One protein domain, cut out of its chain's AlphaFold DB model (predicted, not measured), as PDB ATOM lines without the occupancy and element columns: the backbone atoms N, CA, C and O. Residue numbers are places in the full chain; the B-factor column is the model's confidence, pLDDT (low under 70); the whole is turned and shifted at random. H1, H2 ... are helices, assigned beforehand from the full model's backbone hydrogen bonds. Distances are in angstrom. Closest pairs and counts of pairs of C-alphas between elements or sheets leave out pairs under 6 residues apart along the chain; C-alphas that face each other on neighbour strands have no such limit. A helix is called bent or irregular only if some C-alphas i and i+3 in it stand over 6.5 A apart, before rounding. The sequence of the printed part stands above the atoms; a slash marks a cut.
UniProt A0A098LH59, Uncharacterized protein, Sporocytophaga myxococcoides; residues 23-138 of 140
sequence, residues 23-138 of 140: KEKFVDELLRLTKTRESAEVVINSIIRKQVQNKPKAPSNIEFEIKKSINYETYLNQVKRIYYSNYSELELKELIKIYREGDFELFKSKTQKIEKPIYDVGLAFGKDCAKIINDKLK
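This is residues 23 to 138 of the 140 residues of an uncharacterized protein of Sporocytophaga myxococcoides (UniProt A0A098LH59). This is a rod of helices with the long arm H6b as its spine: H4 runs beside its earlier part, while H2 and the short H3 pack on its later part. At the H4 end, H1, H5 and H6a make a head set crosswise to the rod, and H6a turns into H6b as an L. The printed part has 116 residues with six named helices, H1 to H6 in order, and no named strand; the class is all helix. The whole is loose, with a radius of gyration of the C-alphas of 16.8 A and spans of 53 by 25 by 22 A.

H6, residues 104 to 137, was assigned as one helix by its hydrogen bonds, but it is bent: C-alphas 113 and 116 are 7.5 A apart. Its arms are H6a, residues 104 to 113, 15.4 A long, and H6b, residues 116 to 137, 31.1 A long, ending at C-alpha 137 (35.096, -31.601, 33.837). H6a is itself irregular, with C-alphas 110 and 113 7.3 A apart. H2 holds residues 36 to 53 over 26.2 A, and H4 residues 72 to 86 over 21.5 A. H5 is residues 89 to 101, 18.6 A, and H3 is residues 62 to 69. H1, residues 23 to 33, begins at C-alpha 23 (20.798, 1.606, 13.844).

H6, taken whole, is the hub, touching four helices. H2, H4 and H6b form an up and down bundle, each running against the one before it in the chain. H4 touches residues 117 to 125 of H6b at a shallow tilt of 9 degrees, closest at the C-alphas of Val 79 and Ile 118, 6.4 A. H2 touches H6b with residues 44 to 52 alone, closest at the C-alphas of Ile 48 and Ile 133, 6.8 A. H2 and H4 only just touch, with 3 pairs of C-alphas within 8 A, the closest being Arg 37 and Leu 76, 7.1 A. H3 touches H6b at a steep tilt of 43 degrees, closest at the C-alphas of Ile 66 and Ile 133, 6.2 A. H2 and H3 form a helical hairpin, with the C-alphas of Ile 48 and Glu 63 closest at 6.6 A. H6a and H6b stand about perpendicular, at 89 degrees. H5 and H6a form another helical hairpin, closest at the C-alphas of Ile 98 and Phe 107, 6.1 A. H1 touches H5 at a shallow tilt of 18 degrees, the same way, closest at the C-alphas of Lys 23 and Glu 89, 5.2 A. H1 also touches residues 80 to 84 of H4 at a steep tilt of 57 degrees, closest at the C-alphas of Val 27 and Lys 80, 6.2 A. H5 and H6b are apart. The helix packing is part aligned, part crossed, with 5 of 8 pairs at a shallow tilt. In H1, H2, H3, H4, H5 and H6b every O i to N i+4 pair is within hydrogen-bond range; in H6a 5 of 6 are.

The two C-alphas farthest apart are those of Lys 57 and Leu 90, 53.9 A. The printed part has no cut and no long link; the link from H2 to H3, 8 residues, is short and the others are tight. The mean pLDDT of the printed part is 97.5, and no printed residue is under 70.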
ATOM      1  N   LYS A  23      21.475   2.293  12.752       91.81
ATOM      2  CA  LYS A  23      20.798   1.606  13.844       91.81
ATOM      3  C   LYS A  23      21.679   0.566  14.540       91.81
ATOM      4  O   LYS A  23      21.680   0.494  15.768       91.81
ATOM      5  N   GLU A  24      22.466  -0.203  13.789       94.12
ATOM      6  CA  GLU A  24      23.375  -1.208  14.353       94.12
ATOM      7  C   GLU A  24      24.456  -0.555  15.227       94.12
ATOM      8  O   GLU A  24      24.786  -1.072  16.294       94.12
ATOM      9  N   LYS A  25      24.946   0.631  14.836       95.44
ATOM     10  CA  LYS A  25      25.918   1.394  15.637       95.44
ATOM     11  C   LYS A  25      25.361   1.796  17.004       95.44
ATOM     12  O   LYS A  25      26.080   1.689  17.993       95.44
ATOM     13  N   PHE A  26      24.096   2.214  17.079       97.62
ATOM     14  CA  PHE A  26      23.470   2.546  18.365       97.62
ATOM     15  C   PHE A  26      23.245   1.311  19.236       97.62
ATOM     16  O   PHE A  26      23.435   1.380  20.446       97.62
ATOM     17  N   VAL A  27      22.906   0.161  18.645       97.81
ATOM     18  CA  VAL A  27      22.836  -1.095  19.407       97.81
ATOM     19  C   VAL A  27      24.212  -1.457  19.976       97.81
ATOM     20  O   VAL A  27      24.322  -1.745  21.166       97.81
ATOM     21  N   ASP A  28      25.268  -1.404  19.160       97.12
ATOM     22  CA  ASP A  28      26.641  -1.673  19.603       97.12
ATOM     23  C   ASP A  28      27.079  -0.722  20.728       97.12
ATOM     24  O   ASP A  28      27.670  -1.146  21.724       97.12
ATOM     25  N   GLU A  29      26.773   0.569  20.588       97.56
ATOM     26  CA  GLU A  29      27.063   1.578  21.601       97.56
ATOM     27  C   GLU A  29      26.324   1.303  22.909       97.56
ATOM     28  O   GLU A  29      26.942   1.354  23.975       97.56
ATOM     29  N   LEU A  30      25.033   0.976  22.831       97.62
ATOM     30  CA  LEU A  30      24.221   0.675  24.000       97.62
ATOM     31  C   LEU A  30      24.779  -0.531  24.763       97.62
ATOM     32  O   LEU A  30      25.022  -0.416  25.960       97.62
ATOM     33  N   LEU A  31      25.078  -1.639  24.073       97.81
ATOM     34  CA  LEU A  31      25.633  -2.842  24.711       97.81
ATOM     35  C   LEU A  31      27.014  -2.615  25.337       97.81
ATOM     36  O   LEU A  31      27.353  -3.237  26.348       97.81
ATOM     37  N   ARG A  32      27.812  -1.719  24.748       97.94
ATOM     38  CA  ARG A  32      29.099  -1.294  25.306       97.94
ATOM     39  C   ARG A  32      28.909  -0.451  26.569       97.94
ATOM     40  O   ARG A  32      29.635  -0.646  27.539       97.94
ATOM     41  N   LEU A  33      27.946   0.473  26.581       97.12
ATOM     42  CA  LEU A  33      27.639   1.300  27.756       97.12
ATOM     43  C   LEU A  33      27.095   0.462  28.918       97.12
ATOM     44  O   LEU A  33      27.512   0.658  30.062       97.12
ATOM     45  N   THR A  34      26.232  -0.509  28.621       96.31
ATOM     46  CA  THR A  34      25.683  -1.453  29.604       96.31
ATOM     47  C   THR A  34      26.662  -2.558  29.991       96.31
ATOM     48  O   THR A  34      26.333  -3.380  30.844       96.31
ATOM     49  N   LYS A  35      27.860  -2.604  29.384       97.38
ATOM     50  CA  LYS A  35      28.898  -3.613  29.649       97.38
ATOM     51  C   LYS A  35      28.342  -5.038  29.602       97.38
ATOM     52  O   LYS A  35      28.584  -5.858  30.495       97.38
ATOM     53  N   THR A  36      27.505  -5.320  28.601       96.06
ATOM     54  CA  THR A  36      26.754  -6.582  28.533       96.06
ATOM     55  C   THR A  36      27.686  -7.786  28.423       96.06
ATOM     56  O   THR A  36      27.425  -8.824  29.033       96.06
ATOM     57  N   ARG A  37      28.789  -7.647  27.679       96.50
ATOM     58  CA  ARG A  37      29.785  -8.709  27.518       96.50
ATOM     59  C   ARG A  37      30.531  -8.961  28.821       96.50
ATOM     60  O   ARG A  37      30.589 -10.094  29.281       96.50
ATOM     61  N   GLU A  38      31.075  -7.908  29.411       97.62
ATOM     62  CA  GLU A  38      31.897  -7.967  30.613       97.62
ATOM     63  C   GLU A  38      31.093  -8.524  31.790       97.62
ATOM     64  O   GLU A  38      31.577  -9.386  32.519       97.62
ATOM     65  N   SER A  39      29.834  -8.099  31.935       96.31
ATOM     66  CA  SER A  39      28.926  -8.627  32.957       96.31
ATOM     67  C   SER A  39      28.694 -10.132  32.792       96.31
ATOM     68  O   SER A  39      28.776 -10.882  33.766       96.31
ATOM     69  N   ALA A  40      28.458 -10.594  31.559       97.00
ATOM     70  CA  ALA A  40      28.296 -12.019  31.280       97.00
ATOM     71  C   ALA A  40      29.589 -12.805  31.559       97.00
ATOM     72  O   ALA A  40      29.548 -13.846  32.216       97.00
ATOM     73  N   GLU A  41      30.742 -12.291  31.123       97.69
ATOM     74  CA  GLU A  41      32.049 -12.908  31.368       97.69
ATOM     75  C   GLU A  41      32.347 -13.043  32.867       97.69
ATOM     76  O   GLU A  41      32.816 -14.093  33.302       97.69
ATOM     77  N   VAL A  42      32.047 -12.028  33.683       97.81
ATOM     78  CA  VAL A  42      32.245 -12.081  35.143       97.81
ATOM     79  C   VAL A  42      31.428 -13.209  35.775       97.81
ATOM     80  O   VAL A  42      31.975 -13.999  36.553       97.81
ATOM     81  N   VAL A  43      30.145 -13.318  35.422       97.56
ATOM     82  CA  VAL A  43      29.258 -14.360  35.958       97.56
ATOM     83  C   VAL A  43      29.749 -15.748  35.552       97.56
ATOM     84  O   VAL A  43      29.951 -16.607  36.413       97.56
ATOM     85  N   ILE A  44      30.006 -15.968  34.260       98.12
ATOM     86  CA  ILE A  44      30.447 -17.274  33.759       98.12
ATOM     87  C   ILE A  44      31.819 -17.648  34.329       98.12
ATOM     88  O   ILE A  44      31.995 -18.770  34.797       98.12
ATOM     89  N   ASN A  45      32.774 -16.717  34.398       98.06
ATOM     90  CA  ASN A  45      34.091 -16.979  34.985       98.06
ATOM     91  C   ASN A  45      34.008 -17.371  36.464       98.06
ATOM     92  O   ASN A  45      34.765 -18.236  36.908       98.06
ATOM     93  N   SER A  46      33.093 -16.767  37.226       98.19
ATOM     94  CA  SER A  46      32.841 -17.150  38.619       98.19
ATOM     95  C   SER A  46      32.340 -18.596  38.724       98.19
ATOM     96  O   SER A  46      32.849 -19.380  39.528       98.19
ATOM     97  N   ILE A  47      31.410 -18.986  37.846       98.00
ATOM     98  CA  ILE A  47      30.884 -20.356  37.782       98.00
ATOM     99  C   ILE A  47      31.992 -21.343  37.401       98.00
ATOM    100  O   ILE A  47      32.144 -22.362  38.073       98.00
ATOM    101  N   ILE A  48      32.793 -21.036  36.373       98.31
ATOM    102  CA  ILE A  48      33.914 -21.881  35.940       98.31
ATOM    103  C   ILE A  48      34.874 -22.117  37.108       98.31
ATOM    104  O   ILE A  48      35.151 -23.267  37.438       98.31
ATOM    105  N   ARG A  49      35.336 -21.050  37.775       97.81
ATOM    106  CA  ARG A  49      36.265 -21.157  38.913       97.81
ATOM    107  C   ARG A  49      35.710 -22.042  40.019       97.81
ATOM    108  O   ARG A  49      36.404 -22.941  40.480       97.81
ATOM    109  N   LYS A  50      34.449 -21.827  40.403       97.75
ATOM    110  CA  LYS A  50      33.789 -22.630  41.437       97.75
ATOM    111  C   LYS A  50      33.730 -24.113  41.054       97.75
ATOM    112  O   LYS A  50      33.988 -24.967  41.894       97.75
ATOM    113  N   GLN A  51      33.406 -24.431  39.800       97.81
ATOM    114  CA  GLN A  51      33.326 -25.821  39.336       97.81
ATOM    115  C   GLN A  51      34.703 -26.489  39.247       97.81
ATOM    116  O   GLN A  51      34.846 -27.635  39.663       97.81
ATOM    117  N   VAL A  52      35.727 -25.770  38.781       97.38
ATOM    118  CA  VAL A  52      37.110 -26.272  38.730       97.38
ATOM    119  C   VAL A  52      37.662 -26.518  40.137       97.38
ATOM    120  O   VAL A  52      38.266 -27.558  40.378       97.38
ATOM    121  N   GLN A  53      37.397 -25.624  41.094       96.62
ATOM    122  CA  GLN A  53      37.803 -25.802  42.497       96.62
ATOM    123  C   GLN A  53      37.208 -27.065  43.138       96.62
ATOM    124  O   GLN A  53      37.850 -27.684  43.981       96.62
ATOM    125  N   ASN A  54      36.021 -27.494  42.701       96.88
ATOM    126  CA  ASN A  54      35.398 -28.740  43.160       96.88
ATOM    127  C   ASN A  54      36.017 -30.005  42.530       96.88
ATOM    128  O   ASN A  54      35.607 -31.115  42.868       96.88
ATOM    129  N   LYS A  55      36.977 -29.858  41.608       96.12
ATOM    130  CA  LYS A  55      37.619 -30.932  40.841       96.12
ATOM    131  C   LYS A  55      39.147 -30.866  40.996       96.12
ATOM    132  O   LYS A  55      39.848 -30.536  40.042       96.12
ATOM    133  N   PRO A  56      39.704 -31.217  42.171       93.44
ATOM    134  CA  PRO A  56      41.130 -31.032  42.474       93.44
ATOM    135  C   PRO A  56      42.078 -31.873  41.602       93.44
ATOM    136  O   PRO A  56      43.274 -31.600  41.564       93.44
ATOM    137  N   LYS A  57      41.565 -32.898  40.908       96.25
ATOM    138  CA  LYS A  57      42.326 -33.722  39.954       96.25
ATOM    139  C   LYS A  57      42.373 -33.132  38.541       96.25
ATOM    140  O   LYS A  57      43.067 -33.679  37.688       96.25
ATOM    141  N   ALA A  58      41.616 -32.069  38.272       96.50
ATOM    142  CA  ALA A  58      41.604 -31.438  36.965       96.50
ATOM    143  C   ALA A  58      42.945 -30.725  36.696       96.50
ATOM    144  O   ALA A  58      43.556 -30.188  37.625       96.50
ATOM    145  N   PRO A  59      43.431 -30.710  35.443       96.81
ATOM    146  CA  PRO A  59      44.705 -30.085  35.118       96.81
ATOM    147  C   PRO A  59      44.625 -28.562  35.276       96.81
ATOM    148  O   PRO A  59      43.575 -27.952  35.074       96.81
ATOM    149  N   SER A  60      45.753 -27.922  35.590       94.38
ATOM    150  CA  SER A  60      45.816 -26.477  35.873       94.38
ATOM    151  C   SER A  60      45.365 -25.588  34.707       94.38
ATOM    152  O   SER A  60      44.951 -24.449  34.922       94.38
ATOM    153  N   ASN A  61      45.401 -26.095  33.472       97.12
ATOM    154  CA  ASN A  61      44.965 -25.381  32.275       97.12
ATOM    155  C   ASN A  61      43.456 -25.519  31.978       97.12
ATOM    156  O   ASN A  61      42.965 -24.837  31.075       97.12
ATOM    157  N   ILE A  62      42.705 -26.355  32.709       97.69
ATOM    158  CA  ILE A  62      41.305 -26.666  32.372       97.69
ATOM    159  C   ILE A  62      40.402 -25.428  32.411       97.69
ATOM    160  O   ILE A  62      39.531 -25.266  31.559       97.69
ATOM    161  N   GLU A  63      40.641 -24.507  33.351       97.62
ATOM    162  CA  GLU A  63      39.886 -23.253  33.452       97.62
ATOM    163  C   GLU A  63      40.045 -22.415  32.175       97.62
ATOM    164  O   GLU A  63      39.069 -21.860  31.666       97.62
ATOM    165  N   PHE A  64      41.263 -22.341  31.633       97.81
ATOM    166  CA  PHE A  64      41.541 -21.616  30.396       97.81
ATOM    167  C   PHE A  64      40.859 -22.274  29.190       97.81
ATOM    168  O   PHE A  64      40.248 -21.584  28.374       97.81
ATOM    169  N   GLU A  65      40.907 -23.605  29.099       97.94
ATOM    170  CA  GLU A  65      40.246 -24.339  28.016       97.94
ATOM    171  C   GLU A  65      38.729 -24.150  28.011       97.94
ATOM    172  O   GLU A  65      38.131 -23.959  26.947       97.94
ATOM    173  N   ILE A  66      38.103 -24.182  29.191       98.38
ATOM    174  CA  ILE A  66      36.668 -23.938  29.330       98.38
ATOM    175  C   ILE A  66      36.344 -22.521  28.854       98.38
ATOM    176  O   ILE A  66      35.481 -22.362  27.995       98.38
ATOM    177  N   LYS A  67      37.069 -21.501  29.335       98.00
ATOM    178  CA  LYS A  67      36.846 -20.097  28.937       98.00
ATOM    179  C   LYS A  67      36.943 -19.893  27.428       98.00
ATOM    180  O   LYS A  67      36.085 -19.228  26.856       98.00
ATOM    181  N   LYS A  68      37.948 -20.492  26.780       97.94
ATOM    182  CA  LYS A  68      38.138 -20.420  25.321       97.94
ATOM    183  C   LYS A  68      36.991 -21.073  24.539       97.94
ATOM    184  O   LYS A  68      36.764 -20.720  23.387       97.94
ATOM    185  N   SER A  69      36.279 -22.015  25.155       98.06
ATOM    186  CA  SER A  69      35.176 -22.746  24.525       98.06
ATOM    187  C   SER A  69      33.834 -22.003  24.603       98.06
ATOM    188  O   SER A  69      32.889 -22.395  23.923       98.06
ATOM    189  N   ILE A  70      33.723 -20.937  25.407       98.19
ATOM    190  CA  ILE A  70      32.483 -20.165  25.549       98.19
ATOM    191  C   ILE A  70      32.314 -19.187  24.378       98.19
ATOM    192  O   ILE A  70      33.132 -18.291  24.165       98.19
ATOM    193  N   ASN A  71      31.208 -19.313  23.644       97.31
ATOM    194  CA  ASN A  71      30.900 -18.470  22.488       97.31
ATOM    195  C   ASN A  71      30.103 -17.212  22.886       97.31
ATOM    196  O   ASN A  71      28.888 -17.127  22.692       97.31
ATOM    197  N   TYR A  72      30.798 -16.214  23.435       97.00
ATOM    198  CA  TYR A  72      30.188 -14.922  23.785       97.00
ATOM    199  C   TYR A  72      29.680 -14.144  22.567       97.00
ATOM    200  O   TYR A  72      28.742 -13.365  22.690       97.00
ATOM    201  N   GLU A  73      30.280 -14.338  21.393       96.94
ATOM    202  CA  GLU A  73      29.879 -13.631  20.175       96.94
ATOM    203  C   GLU A  73      28.458 -14.005  19.747       96.94
ATOM    204  O   GLU A  73      27.643 -13.127  19.470       96.94
ATOM    205  N   THR A  74      28.123 -15.296  19.780       97.38
ATOM    206  CA  THR A  74      26.770 -15.771  19.460       97.38
ATOM    207  C   THR A  74      25.744 -15.205  20.436       97.38
ATOM    208  O   THR A  74      24.708 -14.697  20.006       97.38
ATOM    209  N   TYR A  75      26.053 -15.217  21.736       97.94
ATOM    210  CA  TYR A  75      25.211 -14.603  22.766       97.94
ATOM    211  C   TYR A  75      24.990 -13.105  22.507       97.94
ATOM    212  O   TYR A  75      23.851 -12.638  22.459       97.94
ATOM    213  N   LEU A  76      26.064 -12.349  22.260       98.00
ATOM    214  CA  LEU A  76      25.973 -10.915  21.991       98.00
ATOM    215  C   LEU A  76      25.180 -10.627  20.716       98.00
ATOM    216  O   LEU A  76      24.369  -9.708  20.713       98.00
ATOM    217  N   ASN A  77      25.347 -11.417  19.657       97.94
ATOM    218  CA  ASN A  77      24.592 -11.244  18.416       97.94
ATOM    219  C   ASN A  77      23.086 -11.486  18.612       97.94
ATOM    220  O   ASN A  77      22.269 -10.761  18.041       97.94
ATOM    221  N   GLN A  78      22.698 -12.442  19.461       98.38
ATOM    222  CA  GLN A  78      21.292 -12.649  19.824       98.38
ATOM    223  C   GLN A  78      20.728 -11.460  20.612       98.38
ATOM    224  O   GLN A  78      19.651 -10.960  20.281       98.38
ATOM    225  N   VAL A  79      21.481 -10.945  21.589       98.25
ATOM    226  CA  VAL A  79      21.104  -9.737  22.340       98.25
ATOM    227  C   VAL A  79      20.974  -8.522  21.413       98.25
ATOM    228  O   VAL A  79      19.968  -7.813  21.464       98.25
ATOM    229  N   LYS A  80      21.940  -8.304  20.511       97.88
ATOM    230  CA  LYS A  80      21.888  -7.230  19.504       97.88
ATOM    231  C   LYS A  80      20.628  -7.322  18.657       97.88
ATOM    232  O   LYS A  80      19.944  -6.319  18.468       97.88
ATOM    233  N   ARG A  81      20.287  -8.524  18.181       97.69
ATOM    234  CA  ARG A  81      19.090  -8.754  17.365       97.69
ATOM    235  C   ARG A  81      17.808  -8.385  18.108       97.69
ATOM    236  O   ARG A  81      16.902  -7.837  17.483       97.69
ATOM    237  N   ILE A  82      17.733  -8.641  19.417       98.31
ATOM    238  CA  ILE A  82      16.586  -8.244  20.244       98.31
ATOM    239  C   ILE A  82      16.442  -6.722  20.253       98.31
ATOM    240  O   ILE A  82      15.371  -6.223  19.911       98.31
ATOM    241  N   TYR A  83      17.507  -5.978  20.561       98.06
ATOM    242  CA  TYR A  83      17.460  -4.513  20.529       98.06
ATOM    243  C   TYR A  83      17.135  -3.979  19.130       98.06
ATOM    244  O   TYR A  83      16.237  -3.155  18.970       98.06
ATOM    245  N   TYR A  84      17.803  -4.501  18.104       96.94
ATOM    246  CA  TYR A  84      17.585  -4.086  16.723       96.94
ATOM    247  C   TYR A  84      16.134  -4.316  16.272       96.94
ATOM    248  O   TYR A  84      15.556  -3.472  15.594       96.94
ATOM    249  N   SER A  85      15.508  -5.426  16.661       96.88
ATOM    250  CA  SER A  85      14.148  -5.758  16.207       96.88
ATOM    251  C   SER A  85      13.048  -5.017  16.976       96.88
ATOM    252  O   SER A  85      11.946  -4.881  16.458       96.88
ATOM    253  N   ASN A  86      13.325  -4.545  18.197       98.12
ATOM    254  CA  ASN A  86      12.301  -3.999  19.100       98.12
ATOM    255  C   ASN A  86      12.342  -2.478  19.273       98.12
ATOM    256  O   ASN A  86      11.398  -1.915  19.830       98.12
ATOM    257  N   TYR A  87      13.408  -1.815  18.826       97.38
ATOM    258  CA  TYR A  87      13.552  -0.364  18.920       97.38
ATOM    259  C   TYR A  87      13.818   0.246  17.552       97.38
ATOM    260  O   TYR A  87      14.525  -0.323  16.722       97.38
ATOM    261  N   SER A  88      13.267   1.426  17.321       96.81
ATOM    262  CA  SER A  88      13.668   2.346  16.264       96.81
ATOM    263  C   SER A  88      15.017   3.000  16.584       96.81
ATOM    264  O   SER A  88      15.521   2.933  17.706       96.81
ATOM    265  N   GLU A  89      15.610   3.672  15.597       96.38
ATOM    266  CA  GLU A  89      16.847   4.431  15.809       96.38
ATOM    267  C   GLU A  89      16.680   5.538  16.867       96.38
ATOM    268  O   GLU A  89      17.562   5.737  17.702       96.38
ATOM    269  N   LEU A  90      15.541   6.241  16.860       96.88
ATOM    270  CA  LEU A  90      15.256   7.311  17.818       96.88
ATOM    271  C   LEU A  90      15.140   6.777  19.248       96.88
ATOM    272  O   LEU A  90      15.734   7.355  20.154       96.88
ATOM    273  N   GLU A  91      14.449   5.652  19.443       98.00
ATOM    274  CA  GLU A  91      14.363   5.014  20.760       98.00
ATOM    275  C   GLU A  91      15.741   4.550  21.257       98.00
ATOM    276  O   GLU A  91      16.053   4.716  22.432       98.00
ATOM    277  N   LEU A  92      16.605   4.013  20.386       98.38
ATOM    278  CA  LEU A  92      17.962   3.610  20.782       98.38
ATOM    279  C   LEU A  92      18.812   4.810  21.226       98.38
ATOM    280  O   LEU A  92      19.505   4.727  22.240       98.38
ATOM    281  N   LYS A  93      18.736   5.939  20.508       97.88
ATOM    282  CA  LYS A  93      19.395   7.194  20.916       97.88
ATOM    283  C   LYS A  93      18.885   7.683  22.268       97.88
ATOM    284  O   LYS A  93      19.679   8.112  23.104       97.88
ATOM    285  N   GLU A  94      17.575   7.609  22.482       98.19
ATOM    286  CA  GLU A  94      16.949   7.981  23.747       98.19
ATOM    287  C   GLU A  94      17.445   7.090  24.896       98.19
ATOM    288  O   GLU A  94      17.883   7.607  25.921       98.19
ATOM    289  N   LEU A  95      17.476   5.766  24.707       98.44
ATOM    290  CA  LEU A  95      18.004   4.819  25.695       98.44
ATOM    291  C   LEU A  95      19.466   5.107  26.060       98.44
ATOM    292  O   LEU A  95      19.819   5.094  27.238       98.44
ATOM    293  N   ILE A  96      20.311   5.404  25.067       98.44
ATOM    294  CA  ILE A  96      21.716   5.779  25.286       98.44
ATOM    295  C   ILE A  96      21.818   7.065  26.111       98.44
ATOM    296  O   ILE A  96      22.642   7.144  27.023       98.44
ATOM    297  N   LYS A  97      20.997   8.072  25.794       98.44
ATOM    298  CA  LYS A  97      20.965   9.343  26.522       98.44
ATOM    299  C   LYS A  97      20.585   9.121  27.988       98.44
ATOM    300  O   LYS A  97      21.355   9.499  28.863       98.44
ATOM    301  N   ILE A  98      19.468   8.437  28.232       98.31
ATOM    302  CA  ILE A  98      18.955   8.140  29.577       98.31
ATOM    303  C   ILE A  98      20.005   7.390  30.407       98.31
ATOM    304  O   ILE A  98      20.287   7.764  31.545       98.31
ATOM    305  N   TYR A  99      20.648   6.373  29.822       97.88
ATOM    306  CA  TYR A  99      21.687   5.609  30.513       97.88
ATOM    307  C   TYR A  99      22.902   6.475  30.891       97.88
ATOM    308  O   TYR A  99      23.468   6.312  31.969       97.88
ATOM    309  N   ARG A 100      23.309   7.412  30.023       97.69
ATOM    310  CA  ARG A 100      24.416   8.349  30.296       97.69
ATOM    311  C   ARG A 100      24.083   9.383  31.363       97.69
ATOM    312  O   ARG A 100      24.975   9.775  32.107       97.69
ATOM    313  N   GLU A 101      22.831   9.818  31.417       98.00
ATOM    314  CA  GLU A 101      22.325  10.738  32.440       98.00
ATOM    315  C   GLU A 101      22.184  10.054  33.811       98.00
ATOM    316  O   GLU A 101      22.074  10.736  34.826       98.00
ATOM    317  N   GLY A 102      22.260   8.719  33.858       97.56
ATOM    318  CA  GLY A 102      22.207   7.934  35.091       97.56
ATOM    319  C   GLY A 102      20.789   7.643  35.582       97.56
ATOM    320  O   GLY A 102      20.621   7.175  36.708       97.56
ATOM    321  N   ASP A 103      19.767   7.886  34.756       97.69
ATOM    322  CA  ASP A 103      18.376   7.580  35.094       97.69
ATOM    323  C   ASP A 103      18.056   6.103  34.799       97.69
ATOM    324  O   ASP A 103      17.461   5.726  33.784       97.69
ATOM    325  N   PHE A 104      18.523   5.231  35.693       96.25
ATOM    326  CA  PHE A 104      18.388   3.782  35.534       96.25
ATOM    327  C   PHE A 104      16.948   3.278  35.687       96.25
ATOM    328  O   PHE A 104      16.605   2.258  35.086       96.25
ATOM    329  N   GLU A 105      16.096   3.980  36.436       97.94
ATOM    330  CA  GLU A 105      14.682   3.611  36.576       97.94
ATOM    331  C   GLU A 105      13.923   3.876  35.274       97.94
ATOM    332  O   GLU A 105      13.197   3.002  34.788       97.94
ATOM    333  N   LEU A 106      14.158   5.028  34.637       97.94
ATOM    334  CA  LEU A 106      13.585   5.304  33.324       97.94
ATOM    335  C   LEU A 106      14.145   4.358  32.256       97.94
ATOM    336  O   LEU A 106      13.388   3.857  31.419       97.94
ATOM    337  N   PHE A 107      15.449   4.065  32.303       98.00
ATOM    338  CA  PHE A 107      16.067   3.087  31.409       98.00
ATOM    339  C   PHE A 107      15.401   1.711  31.538       98.00
ATOM    340  O   PHE A 107      15.017   1.105  30.535       98.00
ATOM    341  N   LYS A 108      15.219   1.229  32.772       97.19
ATOM    342  CA  LYS A 108      14.563  -0.050  33.071       97.19
ATOM    343  C   LYS A 108      13.117  -0.071  32.576       97.19
ATOM    344  O   LYS A 108      12.723  -1.008  31.888       97.19
ATOM    345  N   SER A 109      12.351   0.981  32.856       98.19
ATOM    346  CA  SER A 109      10.969   1.126  32.385       98.19
ATOM    347  C   SER A 109      10.872   1.045  30.855       98.19
ATOM    348  O   SER A 109      10.105   0.248  30.313       98.19
ATOM    349  N   LYS A 110      11.727   1.778  30.126       97.81
ATOM    350  CA  LYS A 110      11.737   1.751  28.653       97.81
ATOM    351  C   LYS A 110      12.245   0.439  28.060       97.81
ATOM    352  O   LYS A 110      11.907   0.127  26.918       97.81
ATOM    353  N   THR A 111      13.033  -0.325  28.815       97.56
ATOM    354  CA  THR A 111      13.578  -1.614  28.370       97.56
ATOM    355  C   THR A 111      12.725  -2.824  28.737       97.56
ATOM    356  O   THR A 111      12.981  -3.922  28.240       97.56
ATOM    357  N   GLN A 112      11.645  -2.634  29.497       97.56
ATOM    358  CA  GLN A 112      10.798  -3.718  29.997       97.56
ATOM    359  C   GLN A 112      10.233  -4.625  28.888       97.56
ATOM    360  O   GLN A 112      10.167  -5.843  29.051       97.56
ATOM    361  N   LYS A 113       9.895  -4.070  27.712       96.19
ATOM    362  CA  LYS A 113       9.344  -4.851  26.584       96.19
ATOM    363  C   LYS A 113      10.281  -5.949  26.062       96.19
ATOM    364  O   LYS A 113       9.806  -6.913  25.470       96.19
ATOM    365  N   ILE A 114      11.595  -5.822  26.277       98.06
ATOM    366  CA  ILE A 114      12.585  -6.826  25.860       98.06
ATOM    367  C   ILE A 114      13.127  -7.675  27.016       98.06
ATOM    368  O   ILE A 114      13.968  -8.537  26.771       98.06
ATOM    369  N   GLU A 115      12.659  -7.474  28.250       97.19
ATOM    370  CA  GLU A 115      13.188  -8.156  29.438       97.19
ATOM    371  C   GLU A 115      13.120  -9.681  29.299       97.19
ATOM    372  O   GLU A 115      14.137 -10.366  29.415       97.19
ATOM    373  N   LYS A 116      11.940 -10.215  28.960       97.94
ATOM    374  CA  LYS A 116      11.747 -11.657  28.765       97.94
ATOM    375  C   LYS A 116      12.598 -12.222  27.610       97.94
ATOM    376  O   LYS A 116      13.318 -13.184  27.854       97.94
ATOM    377  N   PRO A 117      12.606 -11.638  26.394       98.31
ATOM    378  CA  PRO A 117      13.512 -12.077  25.330       98.31
ATOM    379  C   PRO A 117      14.995 -12.107  25.729       98.31
ATOM    380  O   PRO A 117      15.707 -13.047  25.376       98.31
ATOM    381  N   ILE A 118      15.471 -11.095  26.465       97.62
ATOM    382  CA  ILE A 118      16.856 -11.050  26.958       97.62
ATOM    383  C   ILE A 118      17.099 -12.156  27.985       97.62
ATOM    384  O   ILE A 118      18.131 -12.826  27.924       97.62
ATOM    385  N   TYR A 119      16.148 -12.374  28.895       97.44
ATOM    386  CA  TYR A 119      16.209 -13.459  29.868       97.44
ATOM    387  C   TYR A 119      16.290 -14.830  29.189       97.44
ATOM    388  O   TYR A 119      17.151 -15.632  29.544       97.44
ATOM    389  N   ASP A 120      15.457 -15.089  28.180       98.19
ATOM    390  CA  ASP A 120      15.427 -16.368  27.466       98.19
ATOM    391  C   ASP A 120      16.761 -16.646  26.747       98.19
ATOM    392  O   ASP A 120      17.295 -17.758  26.828       98.19
ATOM    393  N   VAL A 121      17.351 -15.622  26.115       98.19
ATOM    394  CA  VAL A 121      18.696 -15.698  25.516       98.19
ATOM    395  C   VAL A 121      19.767 -15.955  26.581       98.19
ATOM    396  O   VAL A 121      20.625 -16.820  26.396       98.19
ATOM    397  N   GLY A 122      19.707 -15.255  27.716       97.69
ATOM    398  CA  GLY A 122      20.630 -15.461  28.834       97.69
ATOM    399  C   GLY A 122      20.534 -16.868  29.435       97.69
ATOM    400  O   GLY A 122      21.554 -17.493  29.721       97.69
ATOM    401  N   LEU A 123      19.318 -17.402  29.570       98.00
ATOM    402  CA  LEU A 123      19.068 -18.752  30.068       98.00
ATOM    403  C   LEU A 123      19.622 -19.817  29.114       98.00
ATOM    404  O   LEU A 123      20.252 -20.773  29.569       98.00
ATOM    405  N   ALA A 124      19.400 -19.662  27.806       98.25
ATOM    406  CA  ALA A 124      19.956 -20.562  26.798       98.25
ATOM    407  C   ALA A 124      21.493 -20.542  26.827       98.25
ATOM    408  O   ALA A 124      22.120 -21.592  26.960       98.25
ATOM    409  N   PHE A 125      22.090 -19.348  26.834       98.50
ATOM    410  CA  PHE A 125      23.539 -19.180  26.936       98.50
ATOM    411  C   PHE A 125      24.117 -19.817  28.210       98.50
ATOM    412  O   PHE A 125      25.125 -20.524  28.157       98.50
ATOM    413  N   GLY A 126      23.457 -19.628  29.355       98.00
ATOM    414  CA  GLY A 126      23.850 -20.246  30.622       98.00
ATOM    415  C   GLY A 126      23.817 -21.777  30.584       98.00
ATOM    416  O   GLY A 126      24.738 -22.420  31.094       98.00
ATOM    417  N   LYS A 127      22.804 -22.375  29.942       98.25
ATOM    418  CA  LYS A 127      22.721 -23.835  29.737       98.25
ATOM    419  C   LYS A 127      23.860 -24.348  28.859       98.25
ATOM    420  O   LYS A 127      24.474 -25.357  29.207       98.25
ATOM    421  N   ASP A 128      24.178 -23.640  27.780       98.38
ATOM    422  CA  ASP A 128      25.288 -23.998  26.893       98.38
ATOM    423  C   ASP A 128      26.633 -23.922  27.627       98.38
ATOM    424  O   ASP A 128      27.443 -24.847  27.548       98.38
ATOM    425  N   CYS A 129      26.844 -22.874  28.430       98.44
ATOM    426  CA  CYS A 129      28.034 -22.745  29.269       98.44
ATOM    427  C   CYS A 129      28.133 -23.887  30.287       98.44
ATOM    428  O   CYS A 129      29.194 -24.494  30.429       98.44
ATOM    429  N   ALA A 130      27.035 -24.212  30.974       98.12
ATOM    430  CA  ALA A 130      26.996 -25.310  31.936       98.12
ATOM    431  C   ALA A 130      27.317 -26.657  31.275       98.12
ATOM    432  O   ALA A 130      28.072 -27.450  31.838       98.12
ATOM    433  N   LYS A 131      26.802 -26.897  30.064       98.44
ATOM    434  CA  LYS A 131      27.129 -28.087  29.275       98.44
ATOM    435  C   LYS A 131      28.626 -28.156  28.970       98.44
ATOM    436  O   LYS A 131      29.247 -29.166  29.276       98.44
ATOM    437  N   ILE A 132      29.216 -27.074  28.459       98.44
ATOM    438  CA  ILE A 132      30.656 -27.004  28.152       98.44
ATOM    439  C   ILE A 132      31.504 -27.278  29.400       98.44
ATOM    440  O   ILE A 132      32.454 -28.060  29.342       98.44
ATOM    441  N   ILE A 133      31.158 -26.655  30.531       98.25
ATOM    442  CA  ILE A 133      31.850 -26.852  31.810       98.25
ATOM    443  C   ILE A 133      31.780 -28.323  32.232       98.25
ATOM    444  O   ILE A 133      32.809 -28.922  32.536       98.25
ATOM    445  N   ASN A 134      30.582 -28.911  32.221       97.81
ATOM    446  CA  ASN A 134      30.370 -30.297  32.628       97.81
ATOM    447  C   ASN A 134      31.091 -31.282  31.705       97.81
ATOM    448  O   ASN A 134      31.733 -32.202  32.199       97.81
ATOM    449  N   ASP A 135      31.038 -31.075  30.389       98.25
ATOM    450  CA  ASP A 135      31.701 -31.939  29.410       98.25
ATOM    451  C   ASP A 135      33.226 -31.918  29.592       98.25
ATOM    452  O   ASP A 135      33.871 -32.966  29.571       98.25
ATOM    453  N   LYS A 136      33.804 -30.738  29.854       97.56
ATOM    454  CA  LYS A 136      35.241 -30.579  30.127       97.56
ATOM    455  C   LYS A 136      35.671 -31.144  31.479       97.56
ATOM    456  O   LYS A 136      36.802 -31.602  31.601       97.56
ATOM    457  N   LEU A 137      34.792 -31.127  32.481       97.06
ATOM    458  CA  LEU A 137      35.096 -31.601  33.837       97.06
ATOM    459  C   LEU A 137      34.647 -33.040  34.125       97.06
ATOM    460  O   LEU A 137      34.924 -33.552  35.208       97.06
ATOM    461  N   LYS A 138      33.975 -33.701  33.178       95.31
ATOM    462  CA  LYS A 138      33.293 -34.991  33.374       95.31
ATOM    463  C   LYS A 138      34.182 -36.097  33.950       95.31
ATOM    464  O   LYS A 138      33.685 -36.946  34.683       95.31
TER     465      LYS A 138